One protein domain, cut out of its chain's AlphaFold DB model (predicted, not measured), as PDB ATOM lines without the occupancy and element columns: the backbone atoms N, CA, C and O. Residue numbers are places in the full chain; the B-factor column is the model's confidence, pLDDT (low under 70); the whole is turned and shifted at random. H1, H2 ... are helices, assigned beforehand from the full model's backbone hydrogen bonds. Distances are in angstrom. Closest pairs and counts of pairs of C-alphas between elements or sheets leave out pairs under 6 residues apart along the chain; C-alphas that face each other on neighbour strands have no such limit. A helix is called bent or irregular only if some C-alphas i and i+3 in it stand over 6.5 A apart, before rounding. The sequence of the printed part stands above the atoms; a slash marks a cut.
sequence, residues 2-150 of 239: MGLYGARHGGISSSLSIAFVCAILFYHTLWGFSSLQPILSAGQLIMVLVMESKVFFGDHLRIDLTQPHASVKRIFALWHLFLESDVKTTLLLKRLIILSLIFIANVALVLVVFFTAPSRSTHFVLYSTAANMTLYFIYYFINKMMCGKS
ATOM      1  N   MET A   2      10.853  42.163   3.597       35.22
ATOM      2  CA  MET A   2      12.202  42.257   4.220       35.22
ATOM      3  C   MET A   2      12.213  42.149   5.769       35.22
ATOM      4  O   MET A   2      13.232  42.379   6.411       35.22
ATOM      5  N   GLY A   3      11.069  41.835   6.388       39.66
ATOM      6  CA  GLY A   3      10.845  42.007   7.823       39.66
ATOM      7  C   GLY A   3      11.382  40.894   8.724       39.66
ATOM      8  O   GLY A   3      11.566  41.156   9.899       39.66
ATOM      9  N   LEU A   4      11.645  39.678   8.233       48.47
ATOM     10  CA  LEU A   4      12.069  38.557   9.093       48.47
ATOM     11  C   LEU A   4      13.589  38.516   9.307       48.47
ATOM     12  O   LEU A   4      14.026  38.465  10.454       48.47
ATOM     13  N   TYR A   5      14.385  38.628   8.237       52.22
ATOM     14  CA  TYR A   5      15.852  38.678   8.317       52.22
ATOM     15  C   TYR A   5      16.342  39.914   9.093       52.22
ATOM     16  O   TYR A   5      17.053  39.787  10.088       52.22
ATOM     17  N   GLY A   6      15.881  41.111   8.702       52.78
ATOM     18  CA  GLY A   6      16.269  42.370   9.353       52.78
ATOM     19  C   GLY A   6      15.776  42.493  10.797       52.78
ATOM     20  O   GLY A   6      16.428  43.134  11.619       52.78
ATOM     21  N   ALA A   7      14.657  41.845  11.138       51.06
ATOM     22  CA  ALA A   7      14.206  41.781  12.520       51.06
ATOM     23  C   ALA A   7      15.052  40.809  13.354       51.06
ATOM     24  O   ALA A   7      15.253  41.084  14.529       51.06
ATOM     25  N   ARG A   8      15.553  39.700  12.797       59.78
ATOM     26  CA  ARG A   8      16.240  38.642  13.564       59.78
ATOM     27  C   ARG A   8      17.745  38.824  13.711       59.78
ATOM     28  O   ARG A   8      18.250  38.511  14.779       59.78
ATOM     29  N   HIS A   9      18.424  39.379  12.708       56.50
ATOM     30  CA  HIS A   9      19.881  39.608  12.731       56.50
ATOM     31  C   HIS A   9      20.288  40.998  13.202       56.50
ATOM     32  O   HIS A   9      21.397  41.454  12.945       56.50
ATOM     33  N   GLY A  10      19.394  41.673  13.918       47.91
ATOM     34  CA  GLY A  10      19.810  42.725  14.825       47.91
ATOM     35  C   GLY A  10      20.461  43.951  14.187       47.91
ATOM     36  O   GLY A  10      21.670  44.184  14.274       47.91
ATOM     37  N   GLY A  11      19.633  44.822  13.613       51.44
ATOM     38  CA  GLY A  11      19.962  46.248  13.583       51.44
ATOM     39  C   GLY A  11      20.810  46.738  12.414       51.44
ATOM     40  O   GLY A  11      21.461  47.772  12.555       51.44
ATOM     41  N   ILE A  12      20.771  46.078  11.257       51.03
ATOM     42  CA  ILE A  12      21.001  46.804  10.006       51.03
ATOM     43  C   ILE A  12      19.647  47.384   9.594       51.03
ATOM     44  O   ILE A  12      18.824  46.706   8.975       51.03
ATOM     45  N   SER A  13      19.359  48.617  10.020       49.22
ATOM     46  CA  SER A  13      18.175  49.307   9.513       49.22
ATOM     47  C   SER A  13      18.305  49.439   7.997       49.22
ATOM     48  O   SER A  13      19.404  49.645   7.474       49.22
ATOM     49  N   SER A  14      17.186  49.363   7.277       49.69
ATOM     50  CA  SER A  14      17.170  49.643   5.838       49.69
ATOM     51  C   SER A  14      17.832  50.989   5.527       49.69
ATOM     52  O   SER A  14      18.532  51.099   4.532       49.69
ATOM     53  N   SER A  15      17.714  51.975   6.422       42.31
ATOM     54  CA  SER A  15      18.392  53.268   6.317       42.31
ATOM     55  C   SER A  15      19.919  53.204   6.437       42.31
ATOM     56  O   SER A  15      20.583  53.933   5.710       42.31
ATOM     57  N   LEU A  16      20.495  52.339   7.282       50.25
ATOM     58  CA  LEU A  16      21.948  52.163   7.392       50.25
ATOM     59  C   LEU A  16      22.500  51.427   6.166       50.25
ATOM     60  O   LEU A  16      23.518  51.844   5.622       50.25
ATOM     61  N   SER A  17      21.795  50.402   5.674       54.53
ATOM     62  CA  SER A  17      22.127  49.739   4.402       54.53
ATOM     63  C   SER A  17      22.046  50.698   3.220       54.53
ATOM     64  O   SER A  17      22.933  50.707   2.376       54.53
ATOM     65  N   ILE A  18      20.996  51.521   3.151       48.38
ATOM     66  CA  ILE A  18      20.805  52.495   2.072       48.38
ATOM     67  C   ILE A  18      21.858  53.600   2.164       48.38
ATOM     68  O   ILE A  18      22.471  53.916   1.154       48.38
ATOM     69  N   ALA A  19      22.138  54.145   3.352       53.09
ATOM     70  CA  ALA A  19      23.202  55.131   3.542       53.09
ATOM     71  C   ALA A  19      24.579  54.563   3.166       53.09
ATOM     72  O   ALA A  19      25.384  55.266   2.563       53.09
ATOM     73  N   PHE A  20      24.827  53.286   3.460       58.38
ATOM     74  CA  PHE A  20      26.049  52.580   3.085       58.38
ATOM     75  C   PHE A  20      26.168  52.388   1.572       58.38
ATOM     76  O   PHE A  20      27.197  52.719   0.991       58.38
ATOM     77  N   VAL A  21      25.101  51.927   0.914       58.53
ATOM     78  CA  VAL A  21      25.048  51.797  -0.549       58.53
ATOM     79  C   VAL A  21      25.199  53.165  -1.217       58.53
ATOM     80  O   VAL A  21      25.988  53.299  -2.143       58.53
ATOM     81  N   CYS A  22      24.533  54.205  -0.717       53.56
ATOM     82  CA  CYS A  22      24.682  55.573  -1.215       53.56
ATOM     83  C   CYS A  22      26.099  56.118  -1.001       53.56
ATOM     84  O   CYS A  22      26.631  56.772  -1.892       53.56
ATOM     85  N   ALA A  23      26.731  55.831   0.140       60.53
ATOM     86  CA  ALA A  23      28.115  56.212   0.405       60.53
ATOM     87  C   ALA A  23      29.081  55.495  -0.543       60.53
ATOM     88  O   ALA A  23      29.972  56.147  -1.069       60.53
ATOM     89  N   ILE A  24      28.868  54.202  -0.819       60.81
ATOM     90  CA  ILE A  24      29.625  53.417  -1.807       60.81
ATOM     91  C   ILE A  24      29.444  53.997  -3.214       60.81
ATOM     92  O   ILE A  24      30.426  54.252  -3.902       60.81
ATOM     93  N   LEU A  25      28.206  54.276  -3.629       60.62
ATOM     94  CA  LEU A  25      27.906  54.868  -4.936       60.62
ATOM     95  C   LEU A  25      28.528  56.267  -5.088       60.62
ATOM     96  O   LEU A  25      29.124  56.564  -6.121       60.62
ATOM     97  N   PHE A  26      28.461  57.107  -4.051       61.72
ATOM     98  CA  PHE A  26      29.086  58.433  -4.032       61.72
ATOM     99  C   PHE A  26      30.617  58.338  -4.074       61.72
ATOM    100  O   PHE A  26      31.268  58.945  -4.919       61.72
ATOM    101  N   TYR A  27      31.197  57.491  -3.232       59.94
ATOM    102  CA  TYR A  27      32.616  57.146  -3.227       59.94
ATOM    103  C   TYR A  27      33.098  56.632  -4.599       59.94
ATOM    104  O   TYR A  27      34.214  56.921  -5.023       59.94
ATOM    105  N   HIS A  28      32.243  55.935  -5.346       58.06
ATOM    106  CA  HIS A  28      32.550  55.429  -6.682       58.06
ATOM    107  C   HIS A  28      32.492  56.478  -7.789       58.06
ATOM    108  O   HIS A  28      33.290  56.393  -8.721       58.06
ATOM    109  N   THR A  29      31.657  57.516  -7.665       59.88
ATOM    110  CA  THR A  29      31.762  58.689  -8.557       59.88
ATOM    111  C   THR A  29      33.113  59.399  -8.422       59.88
ATOM    112  O   THR A  29      33.577  60.031  -9.368       59.88
ATOM    113  N   LEU A  30      33.783  59.238  -7.275       61.56
ATOM    114  CA  LEU A  30      35.087  59.830  -6.987       61.56
ATOM    115  C   LEU A  30      36.275  58.926  -7.364       61.56
ATOM    116  O   LEU A  30      37.409  59.404  -7.392       61.56
ATOM    117  N   TRP A  31      36.048  57.648  -7.701       60.38
ATOM    118  CA  TRP A  31      37.119  56.689  -8.025       60.38
ATOM    119  C   TRP A  31      37.884  57.049  -9.310       60.38
ATOM    120  O   TRP A  31      39.006  56.599  -9.501       60.38
ATOM    121  N   GLY A  32      37.322  57.909 -10.169       57.09
ATOM    122  CA  GLY A  32      38.003  58.448 -11.353       57.09
ATOM    123  C   GLY A  32      39.097  59.486 -11.057       57.09
ATOM    124  O   GLY A  32      39.816  59.885 -11.977       57.09
ATOM    125  N   PHE A  33      39.237  59.927  -9.800       66.12
ATOM    126  CA  PHE A  33      40.290  60.841  -9.359       66.12
ATOM    127  C   PHE A  33      41.437  60.054  -8.715       66.12
ATOM    128  O   PHE A  33      41.370  59.667  -7.549       66.12
ATOM    129  N   SER A  34      42.530  59.863  -9.460       66.94
ATOM    130  CA  SER A  34      43.707  59.098  -9.013       66.94
ATOM    131  C   SER A  34      44.301  59.584  -7.684       66.94
ATOM    132  O   SER A  34      44.822  58.781  -6.915       66.94
ATOM    133  N   SER A  35      44.187  60.880  -7.375       73.25
ATOM    134  CA  SER A  35      44.652  61.468  -6.111       73.25
ATOM    135  C   SER A  35      43.842  61.024  -4.888       73.25
ATOM    136  O   SER A  35      44.370  61.024  -3.778       73.25
ATOM    137  N   LEU A  36      42.578  60.633  -5.069       75.62
ATOM    138  CA  LEU A  36      41.702  60.186  -3.985       75.62
ATOM    139  C   LEU A  36      41.760  58.668  -3.773       75.62
ATOM    140  O   LEU A  36      41.411  58.196  -2.695       75.62
ATOM    141  N   GLN A  37      42.253  57.902  -4.751       74.75
ATOM    142  CA  GLN A  37      42.263  56.434  -4.731       74.75
ATOM    143  C   GLN A  37      42.849  55.802  -3.445       74.75
ATOM    144  O   GLN A  37      42.243  54.844  -2.953       74.75
ATOM    145  N   PRO A  38      43.948  56.303  -2.833       80.25
ATOM    146  CA  PRO A  38      44.457  55.749  -1.572       80.25
ATOM    147  C   PRO A  38      43.509  55.971  -0.387       80.25
ATOM    148  O   PRO A  38      43.250  55.050   0.385       80.25
ATOM    149  N   ILE A  39      42.959  57.186  -0.267       81.88
ATOM    150  CA  ILE A  39      42.013  57.561   0.798       81.88
ATOM    151  C   ILE A  39      40.739  56.738   0.662       81.88
ATOM    152  O   ILE A  39      40.219  56.215   1.647       81.88
ATOM    153  N   LEU A  40      40.269  56.603  -0.578       77.75
ATOM    154  CA  LEU A  40      39.115  55.797  -0.903       77.75
ATOM    155  C   LEU A  40      39.383  54.343  -0.462       77.75
ATOM    156  O   LEU A  40      38.708  53.840   0.436       77.75
ATOM    157  N   SER A  41      40.440  53.706  -0.967       79.50
ATOM    158  CA  SER A  41      40.788  52.313  -0.632       79.50
ATOM    159  C   SER A  41      40.854  52.044   0.881       79.50
ATOM    160  O   SER A  41      40.327  51.036   1.356       79.50
ATOM    161  N   ALA A  42      41.438  52.967   1.655       84.50
ATOM    162  CA  ALA A  42      41.461  52.887   3.115       84.50
ATOM    163  C   ALA A  42      40.051  52.973   3.726       84.50
ATOM    164  O   ALA A  42      39.694  52.161   4.582       84.50
ATOM    165  N   GLY A  43      39.226  53.911   3.255       82.31
ATOM    166  CA  GLY A  43      37.829  54.046   3.663       82.31
ATOM    167  C   GLY A  43      37.011  52.777   3.415       82.31
ATOM    168  O   GLY A  43      36.249  52.362   4.285       82.31
ATOM    169  N   GLN A  44      37.211  52.105   2.279       79.12
ATOM    170  CA  GLN A  44      36.534  50.841   1.985       79.12
ATOM    171  C   GLN A  44      36.926  49.717   2.950       79.12
ATOM    172  O   GLN A  44      36.043  49.008   3.426       79.12
ATOM    173  N   LEU A  45      38.208  49.570   3.291       86.38
ATOM    174  CA  LEU A  45      38.638  48.562   4.270       86.38
ATOM    175  C   LEU A  45      38.092  48.846   5.672       86.38
ATOM    176  O   LEU A  45      37.655  47.923   6.357       86.38
ATOM    177  N   ILE A  46      38.049  50.120   6.078       86.12
ATOM    178  CA  ILE A  46      37.411  50.533   7.337       86.12
ATOM    179  C   ILE A  46      35.927  50.157   7.322       86.12
ATOM    180  O   ILE A  46      35.417  49.604   8.292       86.12
ATOM    181  N   MET A  47      35.235  50.416   6.214       80.06
ATOM    182  CA  MET A  47      33.819  50.089   6.064       80.06
ATOM    183  C   MET A  47      33.554  48.583   6.122       80.06
ATOM    184  O   MET A  47      32.610  48.166   6.793       80.06
ATOM    185  N   VAL A  48      34.399  47.769   5.486       84.06
ATOM    186  CA  VAL A  48      34.342  46.305   5.603       84.06
ATOM    187  C   VAL A  48      34.534  45.887   7.062       84.06
ATOM    188  O   VAL A  48      33.691  45.170   7.587       84.06
ATOM    189  N   LEU A  49      35.551  46.406   7.757       87.56
ATOM    190  CA  LEU A  49      35.814  46.073   9.163       87.56
ATOM    191  C   LEU A  49      34.640  46.434  10.089       87.56
ATOM    192  O   LEU A  49      34.288  45.672  10.995       87.56
ATOM    193  N   VAL A  50      34.015  47.594   9.871       84.94
ATOM    194  CA  VAL A  50      32.830  48.030  10.624       84.94
ATOM    195  C   VAL A  50      31.652  47.090  10.365       84.94
ATOM    196  O   VAL A  50      30.967  46.696  11.311       84.94
ATOM    197  N   MET A  51      31.434  46.696   9.107       80.19
ATOM    198  CA  MET A  51      30.370  45.760   8.744       80.19
ATOM    199  C   MET A  51      30.613  44.362   9.307       80.19
ATOM    200  O   MET A  51      29.696  43.791   9.888       80.19
ATOM    201  N   GLU A  52      31.831  43.833   9.239       85.81
ATOM    202  CA  GLU A  52      32.177  42.547   9.852       85.81
ATOM    203  C   GLU A  52      32.007  42.579  11.367       85.81
ATOM    204  O   GLU A  52      31.430  41.660  11.938       85.81
ATOM    205  N   SER A  53      32.421  43.669  12.021       86.56
ATOM    206  CA  SER A  53      32.185  43.863  13.456       86.56
ATOM    207  C   SER A  53      30.687  43.838  13.768       86.56
ATOM    208  O   SER A  53      30.259  43.236  14.751       86.56
ATOM    209  N   LYS A  54      29.864  44.467  12.918       82.94
ATOM    210  CA  LYS A  54      28.405  44.461  13.065       82.94
ATOM    211  C   LYS A  54      27.815  43.073  12.831       82.94
ATOM    212  O   LYS A  54      26.919  42.688  13.570       82.94
ATOM    213  N   VAL A  55      28.326  42.317  11.866       81.06
ATOM    214  CA  VAL A  55      27.930  40.923  11.611       81.06
ATOM    215  C   VAL A  55      28.333  40.012  12.776       81.06
ATOM    216  O   VAL A  55      27.564  39.133  13.150       81.06
ATOM    217  N   PHE A  56      29.506  40.232  13.375       85.00
ATOM    218  CA  PHE A  56      30.038  39.405  14.458       85.00
ATOM    219  C   PHE A  56      29.361  39.662  15.807       85.00
ATOM    220  O   PHE A  56      29.056  38.716  16.523       85.00
ATOM    221  N   PHE A  57      29.109  40.928  16.159       83.31
ATOM    222  CA  PHE A  57      28.493  41.311  17.439       83.31
ATOM    223  C   PHE A  57      26.971  41.526  17.356       83.31
ATOM    224  O   PHE A  57      26.322  41.719  18.386       83.31
ATOM    225  N   GLY A  58      26.400  41.554  16.145       78.94
ATOM    226  CA  GLY A  58      24.987  41.823  15.859       78.94
ATOM    227  C   GLY A  58      24.403  42.967  16.684       78.94
ATOM    228  O   GLY A  58      24.856  44.109  16.592       78.94
ATOM    229  N   ASP A  59      23.381  42.680  17.493       74.44
ATOM    230  CA  ASP A  59      22.646  43.687  18.271       74.44
ATOM    231  C   ASP A  59      23.466  44.375  19.372       74.44
ATOM    232  O   ASP A  59      23.134  45.502  19.761       74.44
ATOM    233  N   HIS A  60      24.548  43.749  19.846       77.94
ATOM    234  CA  HIS A  60      25.426  44.342  20.858       77.94
ATOM    235  C   HIS A  60      26.199  45.545  20.309       77.94
ATOM    236  O   HIS A  60      26.490  46.492  21.047       77.94
ATOM    237  N   LEU A  61      26.470  45.563  19.001       81.38
ATOM    238  CA  LEU A  61      27.098  46.693  18.332       81.38
ATOM    239  C   LEU A  61      26.048  47.572  17.642       81.38
ATOM    240  O   LEU A  61      25.650  47.344  16.501       81.38
ATOM    241  N   ARG A  62      25.601  48.630  18.321       80.69
ATOM    242  CA  ARG A  62      24.749  49.666  17.713       80.69
ATOM    243  C   ARG A  62      25.601  50.809  17.176       80.69
ATOM    244  O   ARG A  62      26.290  51.460  17.965       80.69
ATOM    245  N   ILE A  63      25.512  51.033  15.866       78.12
ATOM    246  CA  ILE A  63      26.186  52.117  15.147       78.12
ATOM    247  C   ILE A  63      25.203  53.277  15.009       78.12
ATOM    248  O   ILE A  63      24.150  53.132  14.393       78.12
ATOM    249  N   ASP A  64      25.561  54.417  15.589       80.69
ATOM    250  CA  ASP A  64      24.838  55.679  15.456       80.69
ATOM    251  C   ASP A  64      25.683  56.661  14.633       80.69
ATOM    252  O   ASP A  64      26.798  57.025  15.026       80.69
ATOM    253  N   LEU A  65      25.154  57.068  13.475       74.69
ATOM    254  CA  LEU A  65      25.811  58.005  12.561       74.69
ATOM    255  C   LEU A  65      25.768  59.454  13.066       74.69
ATOM    256  O   LEU A  65      26.580  60.264  12.629       74.69
ATOM    257  N   THR A  66      24.863  59.786  13.993       80.56
ATOM    258  CA  THR A  66      24.801  61.122  14.613       80.56
ATOM    259  C   THR A  66      25.915  61.327  15.641       80.56
ATOM    260  O   THR A  66      26.323  62.458  15.900       80.56
ATOM    261  N   GLN A  67      26.455  60.233  16.190       83.75
ATOM    262  CA  GLN A  67      27.540  60.236  17.172       83.75
ATOM    263  C   GLN A  67      28.679  59.286  16.755       83.75
ATOM    264  O   GLN A  67      28.934  58.273  17.418       83.75
ATOM    265  N   PRO A  68      29.420  59.601  15.676       81.69
ATOM    266  CA  PRO A  68      30.416  58.692  15.104       81.69
ATOM    267  C   PRO A  68      31.545  58.349  16.086       81.69
ATOM    268  O   PRO A  68      31.948  57.193  16.180       81.69
ATOM    269  N   HIS A  69      32.007  59.313  16.890       85.56
ATOM    270  CA  HIS A  69      33.046  59.078  17.899       85.56
ATOM    271  C   HIS A  69      32.614  58.052  18.965       85.56
ATOM    272  O   HIS A  69      33.393  57.178  19.351       85.56
ATOM    273  N   ALA A  70      31.357  58.116  19.419       87.00
ATOM    274  CA  ALA A  70      30.819  57.157  20.382       87.00
ATOM    275  C   ALA A  70      30.699  55.752  19.772       87.00
ATOM    276  O   ALA A  70      31.046  54.765  20.424       87.00
ATOM    277  N   SER A  71      30.273  55.666  18.507       85.06
ATOM    278  CA  SER A  71      30.209  54.412  17.748       85.06
ATOM    279  C   SER A  71      31.587  53.760  17.611       85.06
ATOM    280  O   SER A  71      31.733  52.578  17.914       85.06
ATOM    281  N   VAL A  72      32.616  54.533  17.250       86.94
ATOM    282  CA  VAL A  72      34.001  54.044  17.157       86.94
ATOM    283  C   VAL A  72      34.495  53.535  18.512       86.94
ATOM    284  O   VAL A  72      34.973  52.404  18.606       86.94
ATOM    285  N   LYS A  73      34.309  54.309  19.591       90.00
ATOM    286  CA  LYS A  73      34.699  53.886  20.946       90.00
ATOM    287  C   LYS A  73      34.013  52.580  21.364       90.00
ATOM    288  O   LYS A  73      34.644  51.735  21.991       90.00
ATOM    289  N   ARG A  74      32.739  52.394  20.997       89.50
ATOM    290  CA  ARG A  74      31.986  51.162  21.276       89.50
ATOM    291  C   ARG A  74      32.537  49.960  20.508       89.50
ATOM    292  O   ARG A  74      32.650  48.896  21.106       89.50
ATOM    293  N   ILE A  75      32.902  50.125  19.233       89.00
ATOM    294  CA  ILE A  75      33.540  49.060  18.437       89.00
ATOM    295  C   ILE A  75      34.820  48.590  19.131       89.00
ATOM    296  O   ILE A  75      34.965  47.400  19.399       89.00
ATOM    297  N   PHE A  76      35.710  49.522  19.487       91.56
ATOM    298  CA  PHE A  76      36.959  49.190  20.175       91.56
ATOM    299  C   PHE A  76      36.725  48.522  21.532       91.56
ATOM    300  O   PHE A  76      37.365  47.519  21.829       91.56
ATOM    301  N   ALA A  77      35.788  49.032  22.337       91.44
ATOM    302  CA  ALA A  77      35.477  48.453  23.640       91.44
ATOM    303  C   ALA A  77      34.958  47.009  23.534       91.44
ATOM    304  O   ALA A  77      35.378  46.157  24.310       91.44
ATOM    305  N   LEU A  78      34.082  46.711  22.567       90.81
ATOM    306  CA  LEU A  78      33.563  45.352  22.366       90.81
ATOM    307  C   LEU A  78      34.651  44.382  21.905       90.81
ATOM    308  O   LEU A  78      34.736  43.276  22.433       90.81
ATOM    309  N   TRP A  79      35.506  44.801  20.970       91.69
ATOM    310  CA  TRP A  79      36.650  43.992  20.551       91.69
ATOM    311  C   TRP A  79      37.627  43.741  21.698       91.69
ATOM    312  O   TRP A  79      38.059  42.608  21.877       91.69
ATOM    313  N   HIS A  80      37.926  44.758  22.508       91.56
ATOM    314  CA  HIS A  80      38.784  44.618  23.686       91.56
ATOM    315  C   HIS A  80      38.217  43.597  24.677       91.56
ATOM    316  O   HIS A  80      38.893  42.633  25.021       91.56
ATOM    317  N   LEU A  81      36.944  43.752  25.055       90.06
ATOM    318  CA  LEU A  81      36.254  42.827  25.957       90.06
ATOM    319  C   LEU A  81      36.221  41.397  25.404       90.06
ATOM    320  O   LEU A  81      36.403  40.441  26.151       90.06
ATOM    321  N   PHE A  82      36.003  41.234  24.097       89.44
ATOM    322  CA  PHE A  82      36.010  39.921  23.457       89.44
ATOM    323  C   PHE A  82      37.405  39.278  23.462       89.44
ATOM    324  O   PHE A  82      37.532  38.075  23.694       89.44
ATOM    325  N   LEU A  83      38.456  40.063  23.211       88.56
ATOM    326  CA  LEU A  83      39.834  39.575  23.211       88.56
ATOM    327  C   LEU A  83      40.281  39.143  24.611       88.56
ATOM    328  O   LEU A  83      40.883  38.075  24.722       88.56
ATOM    329  N   GLU A  84      39.923  39.911  25.644       90.00
ATOM    330  CA  GLU A  84      40.219  39.619  27.056       90.00
ATOM    331  C   GLU A  84      39.341  38.522  27.665       90.00
ATOM    332  O   GLU A  84      39.689  37.964  28.701       90.00
ATOM    333  N   SER A  85      38.202  38.198  27.053       84.62
ATOM    334  CA  SER A  85      37.324  37.157  27.577       84.62
ATOM    335  C   SER A  85      37.958  35.768  27.452       84.62
ATOM    336  O   SER A  85      38.321  35.325  26.356       84.62
ATOM    337  N   ASP A  86      37.995  35.045  28.572       78.62
ATOM    338  CA  ASP A  86      38.357  33.622  28.622       78.62
ATOM    339  C   ASP A  86      37.219  32.704  28.141       78.62
ATOM    340  O   ASP A  86      37.429  31.531  27.831       78.62
ATOM    341  N   VAL A  87      35.995  33.230  28.030       74.44
ATOM    342  CA  VAL A  87      34.806  32.464  27.639       74.44
ATOM    343  C   VAL A  87      34.570  32.620  26.138       74.44
ATOM    344  O   VAL A  87      33.717  33.382  25.687       74.44
ATOM    345  N   LYS A  88      35.341  31.876  25.341       78.44
ATOM    346  CA  LYS A  88      35.173  31.798  23.880       78.44
ATOM    347  C   LYS A  88      34.582  30.446  23.504       78.44
ATOM    348  O   LYS A  88      35.227  29.411  23.658       78.44
ATOM    349  N   THR A  89      33.355  30.439  22.986       84.31
ATOM    350  CA  THR A  89      32.762  29.202  22.464       84.31
ATOM    351  C   THR A  89      33.473  28.786  21.174       84.31
ATOM    352  O   THR A  89      33.923  29.619  20.381       84.31
ATOM    353  N   THR A  90      33.551  27.479  20.911       86.88
ATOM    354  CA  THR A  90      34.112  26.952  19.654       86.88
ATOM    355  C   THR A  90      33.383  27.508  18.423       86.88
ATOM    356  O   THR A  90      33.991  27.689  17.368       86.88
ATOM    357  N   LEU A  91      32.087  27.804  18.558       86.06
ATOM    358  CA  LEU A  91      31.268  28.418  17.515       86.06
ATOM    359  C   LEU A  91      31.743  29.842  17.182       86.06
ATOM    360  O   LEU A  91      31.967  30.149  16.009       86.06
ATOM    361  N   LEU A  92      31.971  30.682  18.199       86.12
ATOM    362  CA  LEU A  92      32.460  32.055  18.030       86.12
ATOM    363  C   LEU A  92      33.851  32.100  17.387       86.12
ATOM    364  O   LEU A  92      34.089  32.916  16.499       86.12
ATOM    365  N   LEU A  93      34.750  31.183  17.762       88.88
ATOM    366  CA  LEU A  93      36.078  31.085  17.141       88.88
ATOM    367  C   LEU A  93      35.993  30.737  15.651       88.88
ATOM    368  O   LEU A  93      36.653  31.372  14.832       88.88
ATOM    369  N   LYS A  94      35.151  29.767  15.277       90.94
ATOM    370  CA  LYS A  94      34.948  29.406  13.865       90.94
ATOM    371  C   LYS A  94      34.388  30.580  13.053       90.94
ATOM    372  O   LYS A  94      34.867  30.829  11.950       90.94
ATOM    373  N   ARG A  95      33.426  31.333  13.604       89.69
ATOM    374  CA  ARG A  95      32.888  32.553  12.969       89.69
ATOM    375  C   ARG A  95      33.972  33.605  12.754       89.69
ATOM    376  O   ARG A  95      34.082  34.135  11.652       89.69
ATOM    377  N   LEU A  96      34.794  33.854  13.774       91.19
ATOM    378  CA  LEU A  96      35.899  34.808  13.696       91.19
ATOM    379  C   LEU A  96      36.917  34.418  12.620       91.19
ATOM    380  O   LEU A  96      37.364  35.281  11.870       91.19
ATOM    381  N   ILE A  97      37.258  33.128  12.513       93.00
ATOM    382  CA  ILE A  97      38.174  32.626  11.478       93.00
ATOM    383  C   ILE A  97      37.609  32.910  10.085       93.00
ATOM    384  O   ILE A  97      38.317  33.455   9.243       93.00
ATOM    385  N   ILE A  98      36.335  32.587   9.840       92.19
ATOM    386  CA  ILE A  98      35.719  32.805   8.524       92.19
ATOM    387  C   ILE A  98      35.658  34.302   8.192       92.19
ATOM    388  O   ILE A  98      36.031  34.681   7.086       92.19
ATOM    389  N   LEU A  99      35.250  35.160   9.135       91.31
ATOM    390  CA  LEU A  99      35.245  36.613   8.917       91.31
ATOM    391  C   LEU A  99      36.656  37.154   8.662       91.31
ATOM    392  O   LEU A  99      36.848  37.929   7.737       91.31
ATOM    393  N   SER A 100      37.666  36.664   9.384       93.25
ATOM    394  CA  SER A 100      39.063  37.052   9.144       93.25
ATOM    395  C   SER A 100      39.530  36.675   7.732       93.25
ATOM    396  O   SER A 100      40.242  37.445   7.092       93.25
ATOM    397  N   LEU A 101      39.110  35.516   7.209       94.88
ATOM    398  CA  LEU A 101      39.392  35.120   5.823       94.88
ATOM    399  C   LEU A 101      38.698  36.044   4.808       94.88
ATOM    400  O   LEU A 101      39.302  36.389   3.792       94.88
ATOM    401  N   ILE A 102      37.464  36.474   5.086       91.19
ATOM    402  CA  ILE A 102      36.724  37.439   4.253       91.19
ATOM    403  C   ILE A 102      37.415  38.805   4.263       91.19
ATOM    404  O   ILE A 102      37.575  39.414   3.199       91.19
ATOM    405  N   PHE A 103      37.901  39.253   5.419       92.12
ATOM    406  CA  PHE A 103      38.673  40.483   5.534       92.12
ATOM    407  C   PHE A 103      39.965  40.419   4.715       92.12
ATOM    408  O   PHE A 103      40.253  41.320   3.929       92.12
ATOM    409  N   ILE A 104      40.721  39.322   4.832       94.62
ATOM    410  CA  ILE A 104      41.953  39.103   4.057       94.62
ATOM    411  C   ILE A 104      41.657  39.103   2.552       94.62
ATOM    412  O   ILE A 104      42.390  39.731   1.788       94.62
ATOM    413  N   ALA A 105      40.572  38.456   2.116       92.25
ATOM    414  CA  ALA A 105      40.151  38.469   0.716       92.25
ATOM    415  C   ALA A 105      39.809  39.890   0.230       92.25
ATOM    416  O   ALA A 105      40.186  40.269  -0.879       92.25
ATOM    417  N   ASN A 106      39.159  40.701   1.068       90.00
ATOM    418  CA  ASN A 106      38.888  42.108   0.780       90.00
ATOM    419  C   ASN A 106      40.167  42.943   0.666       90.00
ATOM    420  O   ASN A 106      40.304  43.717  -0.282       90.00
ATOM    421  N   VAL A 107      41.122  42.760   1.582       91.19
ATOM    422  CA  VAL A 107      42.441  43.406   1.513       91.19
ATOM    423  C   VAL A 107      43.150  43.023   0.219       91.19
ATOM    424  O   VAL A 107      43.601  43.903  -0.512       91.19
ATOM    425  N   ALA A 108      43.198  41.731  -0.113       91.31
ATOM    426  CA  ALA A 108      43.812  41.252  -1.346       91.31
ATOM    427  C   ALA A 108      43.155  41.874  -2.589       91.31
ATOM    428  O   ALA A 108      43.859  42.354  -3.475       91.31
ATOM    429  N   LEU A 109      41.822  41.933  -2.634       85.81
ATOM    430  CA  LEU A 109      41.087  42.535  -3.744       85.81
ATOM    431  C   LEU A 109      41.395  44.031  -3.899       85.81
ATOM    432  O   LEU A 109      41.644  44.493  -5.012       85.81
ATOM    433  N   VAL A 110      41.413  44.776  -2.790       84.69
ATOM    434  CA  VAL A 110      41.771  46.201  -2.786       84.69
ATOM    435  C   VAL A 110      43.204  46.401  -3.271       84.69
ATOM    436  O   VAL A 110      43.428  47.256  -4.121       84.69
ATOM    437  N   LEU A 111      44.164  45.596  -2.803       86.69
ATOM    438  CA  LEU A 111      45.564  45.692  -3.230       86.69
ATOM    439  C   LEU A 111      45.733  45.377  -4.719       86.69
ATOM    440  O   LEU A 111      46.383  46.141  -5.431       86.69
ATOM    441  N   VAL A 112      45.125  44.292  -5.209       84.94
ATOM    442  CA  VAL A 112      45.173  43.931  -6.635       84.94
ATOM    443  C   VAL A 112      44.670  45.092  -7.475       84.94
ATOM    444  O   VAL A 112      45.347  45.514  -8.407       84.94
ATOM    445  N   VAL A 113      43.523  45.664  -7.126       77.88
ATOM    446  CA  VAL A 113      42.960  46.786  -7.882       77.88
ATOM    447  C   VAL A 113      43.854  48.011  -7.771       77.88
ATOM    448  O   VAL A 113      44.114  48.657  -8.780       77.88
ATOM    449  N   PHE A 114      44.350  48.323  -6.577       78.25
ATOM    450  CA  PHE A 114      45.206  49.480  -6.355       78.25
ATOM    451  C   PHE A 114      46.459  49.456  -7.239       78.25
ATOM    452  O   PHE A 114      46.838  50.492  -7.780       78.25
ATOM    453  N   PHE A 115      47.069  48.281  -7.430       81.75
ATOM    454  CA  PHE A 115      48.299  48.141  -8.215       81.75
ATOM    455  C   PHE A 115      48.086  47.828  -9.700       81.75
ATOM    456  O   PHE A 115      48.975  48.111 -10.500       81.75
ATOM    457  N   THR A 116      46.957  47.226 -10.083       77.12
ATOM    458  CA  THR A 116      46.762  46.709 -11.453       77.12
ATOM    459  C   THR A 116      45.659  47.409 -12.236       77.12
ATOM    460  O   THR A 116      45.689  47.396 -13.466       77.12
ATOM    461  N   ALA A 117      44.680  48.022 -11.565       67.56
ATOM    462  CA  ALA A 117      43.564  48.640 -12.260       67.56
ATOM    463  C   ALA A 117      43.961  50.031 -12.781       67.56
ATOM    464  O   ALA A 117      44.524  50.836 -12.034       67.56
ATOM    465  N   PRO A 118      43.609  50.374 -14.034       65.38
ATOM    466  CA  PRO A 118      43.675  51.750 -14.499       65.38
ATOM    467  C   PRO A 118      42.880  52.653 -13.550       65.38
ATOM    468  O   PRO A 118      41.751  52.321 -13.180       65.38
ATOM    469  N   SER A 119      43.440  53.813 -13.205       58.12
ATOM    470  CA  SER A 119      42.924  54.754 -12.193       58.12
ATOM    471  C   SER A 119      41.512  55.299 -12.437       58.12
ATOM    472  O   SER A 119      41.002  56.065 -11.632       58.12
ATOM    473  N   ARG A 120      40.867  54.932 -13.546       58.41
ATOM    474  CA  ARG A 120      39.509  55.353 -13.894       58.41
ATOM    475  C   ARG A 120      38.518  54.181 -14.039       58.41
ATOM    476  O   ARG A 120      37.358  54.412 -14.354       58.41
ATOM    477  N   SER A 121      38.939  52.932 -13.810       63.69
ATOM    478  CA  SER A 121      38.092  51.748 -14.018       63.69
ATOM    479  C   SER A 121      36.925  51.668 -13.029       63.69
ATOM    480  O   SER A 121      37.110  51.398 -11.842       63.69
ATOM    481  N   THR A 122      35.703  51.828 -13.539       65.88
ATOM    482  CA  THR A 122      34.452  51.647 -12.782       65.88
ATOM    483  C   THR A 122      34.184  50.184 -12.422       65.88
ATOM    484  O   THR A 122      33.362  49.904 -11.554       65.88
ATOM    485  N   HIS A 123      34.903  49.229 -13.022       74.50
ATOM    486  CA  HIS A 123      34.719  47.802 -12.746       74.50
ATOM    487  C   HIS A 123      35.180  47.382 -11.347       74.50
ATOM    488  O   HIS A 123      34.709  46.368 -10.838       74.50
ATOM    489  N   PHE A 124      36.041  48.159 -10.683       74.56
ATOM    490  CA  PHE A 124      36.460  47.860  -9.310       74.56
ATOM    491  C   PHE A 124      35.279  47.743  -8.342       74.56
ATOM    492  O   PHE A 124      35.188  46.814  -7.539       74.56
ATOM    493  N   VAL A 125      34.362  48.695  -8.447       72.81
ATOM    494  CA  VAL A 125      33.094  48.752  -7.722       72.81
ATOM    495  C   VAL A 125      32.339  47.444  -7.842       72.81
ATOM    496  O   VAL A 125      31.930  46.839  -6.853       72.81
ATOM    497  N   LEU A 126      32.172  47.020  -9.091       77.19
ATOM    498  CA  LEU A 126      31.410  45.849  -9.445       77.19
ATOM    499  C   LEU A 126      32.072  44.606  -8.856       77.19
ATOM    500  O   LEU A 126      31.402  43.826  -8.188       77.19
ATOM    501  N   TYR A 127      33.388  44.463  -9.032       78.62
ATOM    502  CA  TYR A 127      34.140  43.332  -8.496       78.62
ATOM    503  C   TYR A 127      34.100  43.289  -6.971       78.62
ATOM    504  O   TYR A 127      33.812  42.241  -6.402       78.62
ATOM    505  N   SER A 128      34.333  44.415  -6.300       77.88
ATOM    506  CA  SER A 128      34.325  44.479  -4.836       77.88
ATOM    507  C   SER A 128      32.946  44.247  -4.236       77.88
ATOM    508  O   SER A 128      32.828  43.503  -3.263       77.88
ATOM    509  N   THR A 129      31.897  44.801  -4.837       76.50
ATOM    510  CA  THR A 129      30.522  44.591  -4.377       76.50
ATOM    511  C   THR A 129      30.076  43.148  -4.611       76.50
ATOM    512  O   THR A 129      29.542  42.520  -3.699       76.50
ATOM    513  N   ALA A 130      30.342  42.584  -5.795       80.00
ATOM    514  CA  ALA A 130      29.962  41.209  -6.118       80.00
ATOM    515  C   ALA A 130      30.749  40.178  -5.289       80.00
ATOM    516  O   ALA A 130      30.163  39.210  -4.794       80.00
ATOM    517  N   ALA A 131      32.052  40.407  -5.078       83.19
ATOM    518  CA  ALA A 131      32.880  39.571  -4.213       83.19
ATOM    519  C   ALA A 131      32.368  39.593  -2.769       83.19
ATOM    520  O   ALA A 131      32.125  38.533  -2.198       83.19
ATOM    521  N   ASN A 132      32.121  40.778  -2.199       82.81
ATOM    522  CA  ASN A 132      31.584  40.893  -0.843       82.81
ATOM    523  C   ASN A 132      30.223  40.218  -0.706       82.81
ATOM    524  O   ASN A 132      30.043  39.398   0.189       82.81
ATOM    525  N   MET A 133      29.283  40.507  -1.607       78.75
ATOM    526  CA  MET A 133      27.966  39.867  -1.600       78.75
ATOM    527  C   MET A 133      28.095  38.337  -1.577       78.75
ATOM    528  O   MET A 133      27.448  37.678  -0.766       78.75
ATOM    529  N   THR A 134      28.970  37.777  -2.414       82.50
ATOM    530  CA  THR A 134      29.203  36.328  -2.484       82.50
ATOM    531  C   THR A 134      29.826  35.785  -1.196       82.50
ATOM    532  O   THR A 134      29.330  34.804  -0.642       82.50
ATOM    533  N   LEU A 135      30.876  36.433  -0.683       86.69
ATOM    534  CA  LEU A 135      31.580  36.021   0.534       86.69
ATOM    535  C   LEU A 135      30.664  36.038   1.764       86.69
ATOM    536  O   LEU A 135      30.632  35.064   2.515       86.69
ATOM    537  N   TYR A 136      29.871  37.098   1.945       83.69
ATOM    538  CA  TYR A 136      28.927  37.188   3.063       83.69
ATOM    539  C   TYR A 136      27.763  36.210   2.929       83.69
ATOM    540  O   TYR A 136      27.297  35.676   3.936       83.69
ATOM    541  N   PHE A 137      27.316  35.919   1.705       78.81
ATOM    542  CA  PHE A 137      26.309  34.887   1.487       78.81
ATOM    543  C   PHE A 137      26.841  33.497   1.875       78.81
ATOM    544  O   PHE A 137      26.172  32.756   2.596       78.81
ATOM    545  N   ILE A 138      28.073  33.164   1.467       84.75
ATOM    546  CA  ILE A 138      28.755  31.918   1.855       84.75
ATOM    547  C   ILE A 138      28.934  31.850   3.375       84.75
ATOM    548  O   ILE A 138      28.611  30.829   3.980       84.75
ATOM    549  N   TYR A 139      29.391  32.935   4.008       86.81
ATOM    550  CA  TYR A 139      29.505  33.023   5.466       86.81
ATOM    551  C   TYR A 139      28.182  32.696   6.152       86.81
ATOM    552  O   TYR A 139      28.142  31.867   7.060       86.81
ATOM    553  N   TYR A 140      27.094  33.316   5.695       81.75
ATOM    554  CA  TYR A 140      25.779  33.126   6.283       81.75
ATOM    555  C   TYR A 140      25.311  31.669   6.164       81.75
ATOM    556  O   TYR A 140      24.828  31.072   7.130       81.75
ATOM    557  N   PHE A 141      25.516  31.070   4.993       81.94
ATOM    558  CA  PHE A 141      25.211  29.667   4.745       81.94
ATOM    559  C   PHE A 141      26.005  28.735   5.668       81.94
ATOM    560  O   PHE A 141      25.423  27.885   6.343       81.94
ATOM    561  N   ILE A 142      27.328  28.914   5.740       86.75
ATOM    562  CA  ILE A 142      28.205  28.119   6.608       86.75
ATOM    563  C   ILE A 142      27.778  28.270   8.069       86.75
ATOM    564  O   ILE A 142      27.671  27.275   8.782       86.75
ATOM    565  N   ASN A 143      27.471  29.494   8.502       83.25
ATOM    566  CA  ASN A 143      27.017  29.761   9.858       83.25
ATOM    567  C   ASN A 143      25.722  29.003  10.190       83.25
ATOM    568  O   ASN A 143      25.628  28.364  11.238       83.25
ATOM    569  N   LYS A 144      24.750  28.996   9.270       81.94
ATOM    570  CA  LYS A 144      23.501  28.243   9.436       81.94
ATOM    571  C   LYS A 144      23.754  26.737   9.577       81.94
ATOM    572  O   LYS A 144      23.180  26.100  10.462       81.94
ATOM    573  N   MET A 145      24.654  26.189   8.760       84.00
ATOM    574  CA  MET A 145      25.050  24.777   8.826       84.00
ATOM    575  C   MET A 145      25.777  24.438  10.135       84.00
ATOM    576  O   MET A 145      25.530  23.388  10.722       84.00
ATOM    577  N   MET A 146      26.637  25.333  10.633       86.62
ATOM    578  CA  MET A 146      27.362  25.148  11.897       86.62
ATOM    579  C   MET A 146      26.437  25.093  13.121       86.62
ATOM    580  O   MET A 146      26.759  24.401  14.084       86.62
ATOM    581  N   CYS A 147      25.288  25.768  13.073       81.19
ATOM    582  CA  CYS A 147      24.249  25.709  14.107       81.19
ATOM    583  C   CYS A 147      23.297  24.503  13.952       81.19
ATOM    584  O   CYS A 147      22.273  24.436  14.636       81.19
ATOM    585  N   GLY A 148      23.581  23.577  13.026       76.06
ATOM    586  CA  GLY A 148      22.774  22.375  12.795       76.06
ATOM    587  C   GLY A 148      21.357  22.658  12.289       76.06
ATOM    588  O   GLY A 148      20.470  21.822  12.460       76.06
ATOM    589  N   LYS A 149      21.107  23.840  11.710       78.88
ATOM    590  CA  LYS A 149      19.781  24.214  11.208       78.88
ATOM    591  C   LYS A 149      19.605  23.734   9.772       78.88
ATOM    592  O   LYS A 149      20.512  23.845   8.951       78.88
ATOM    593  N   SER A 150      18.417  23.223   9.464       81.94
ATOM    594  CA  SER A 150      18.061  22.823   8.104       81.94
ATOM    595  C   SER A 150      17.996  24.037   7.188       81.94
ATOM    596  O   SER A 150      17.443  25.071   7.553       81.94
TER     597      SER A 150
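Overview. This is residues 2 to 150 of the 239 residues of an uncharacterized protein of Ascaris lumbricoides (UniProt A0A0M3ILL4). Three long helices, H3, H5 and H6, run side by side, each opposite in direction to the next, and the shorter H2 joins them to make a four-helix bundle that is only loosely closed on the H2 side. H4 slants across the later part of H3, on the side away from H5 and H6, while the small H1 lies off to the side before H2. The printed part has 149 residues with six named helices, in the order H1 to H6, and no named strand; the class is all helix. It is compact, with a radius of gyration of the C-alphas of 16.5 A and spans of 46 by 35 by 34 A.

Along the chain. Find C-alpha 3 at (10.845, 42.007, 7.823); H1 begins there and takes residues 3 to 8. Next comes H2, residues 14 to 29, 22.4 A long. H3, residues 37 to 60, measures 32.9 A; it has a kink of 51 degrees near residue 54 and is irregular, with C-alphas 56 and 59 standing 9.4 A apart. H4 covers residues 68 to 84, 24.6 A. Look for C-alpha 90 at (34.112, 26.952, 19.654), where H5 begins; it runs through residues 90 to 116 for 39.0 A. H6, residues 123 to 146, measures 34.3 A and ends at C-alpha 146, (27.362, 25.148, 11.897).

Arrangement. Start with H3 and H5, which touch, closest at the C-alphas of Ser 41 and Val 110, 6.6 A apart; they run opposite ways at a shallow tilt of 13 degrees. H5 and H6 form a helical hairpin and touch, with the C-alphas of Ile 102 and Leu 135 closest at 6.5 A. H3 and H6 are near each other. H2 is close to H3 but not clearly touching, closest at the C-alphas of Tyr 27 and Leu 40, 7.0 A. H2 is also close to H6 but not clearly touching, closest at the C-alphas of His 28 and Val 125, 6.8 A. H4 is close to H3 but not clearly touching, at a steep tilt of 62 degrees; look for their closest C-alphas at Ser 53 and Ile 75, 7.3 A apart. H1 and H2 are only just apart, 8.1 A at their closest C-alphas. In H1, H2, H4, H5 and H6 every O i to N i+4 pair is within hydrogen-bond range; in H3 it is 18 of 20.

Size, cuts and confidence. The two C-alphas farthest apart are those of Ser 35 and Ser 150, 49.0 A. The printed part has no cut, and none of its links is long. Residues 83 to 90 stand free. Mean pLDDT of the printed part is 76.6; look for values under 70 at residues 2 to 34 and 117 to 122 of this model.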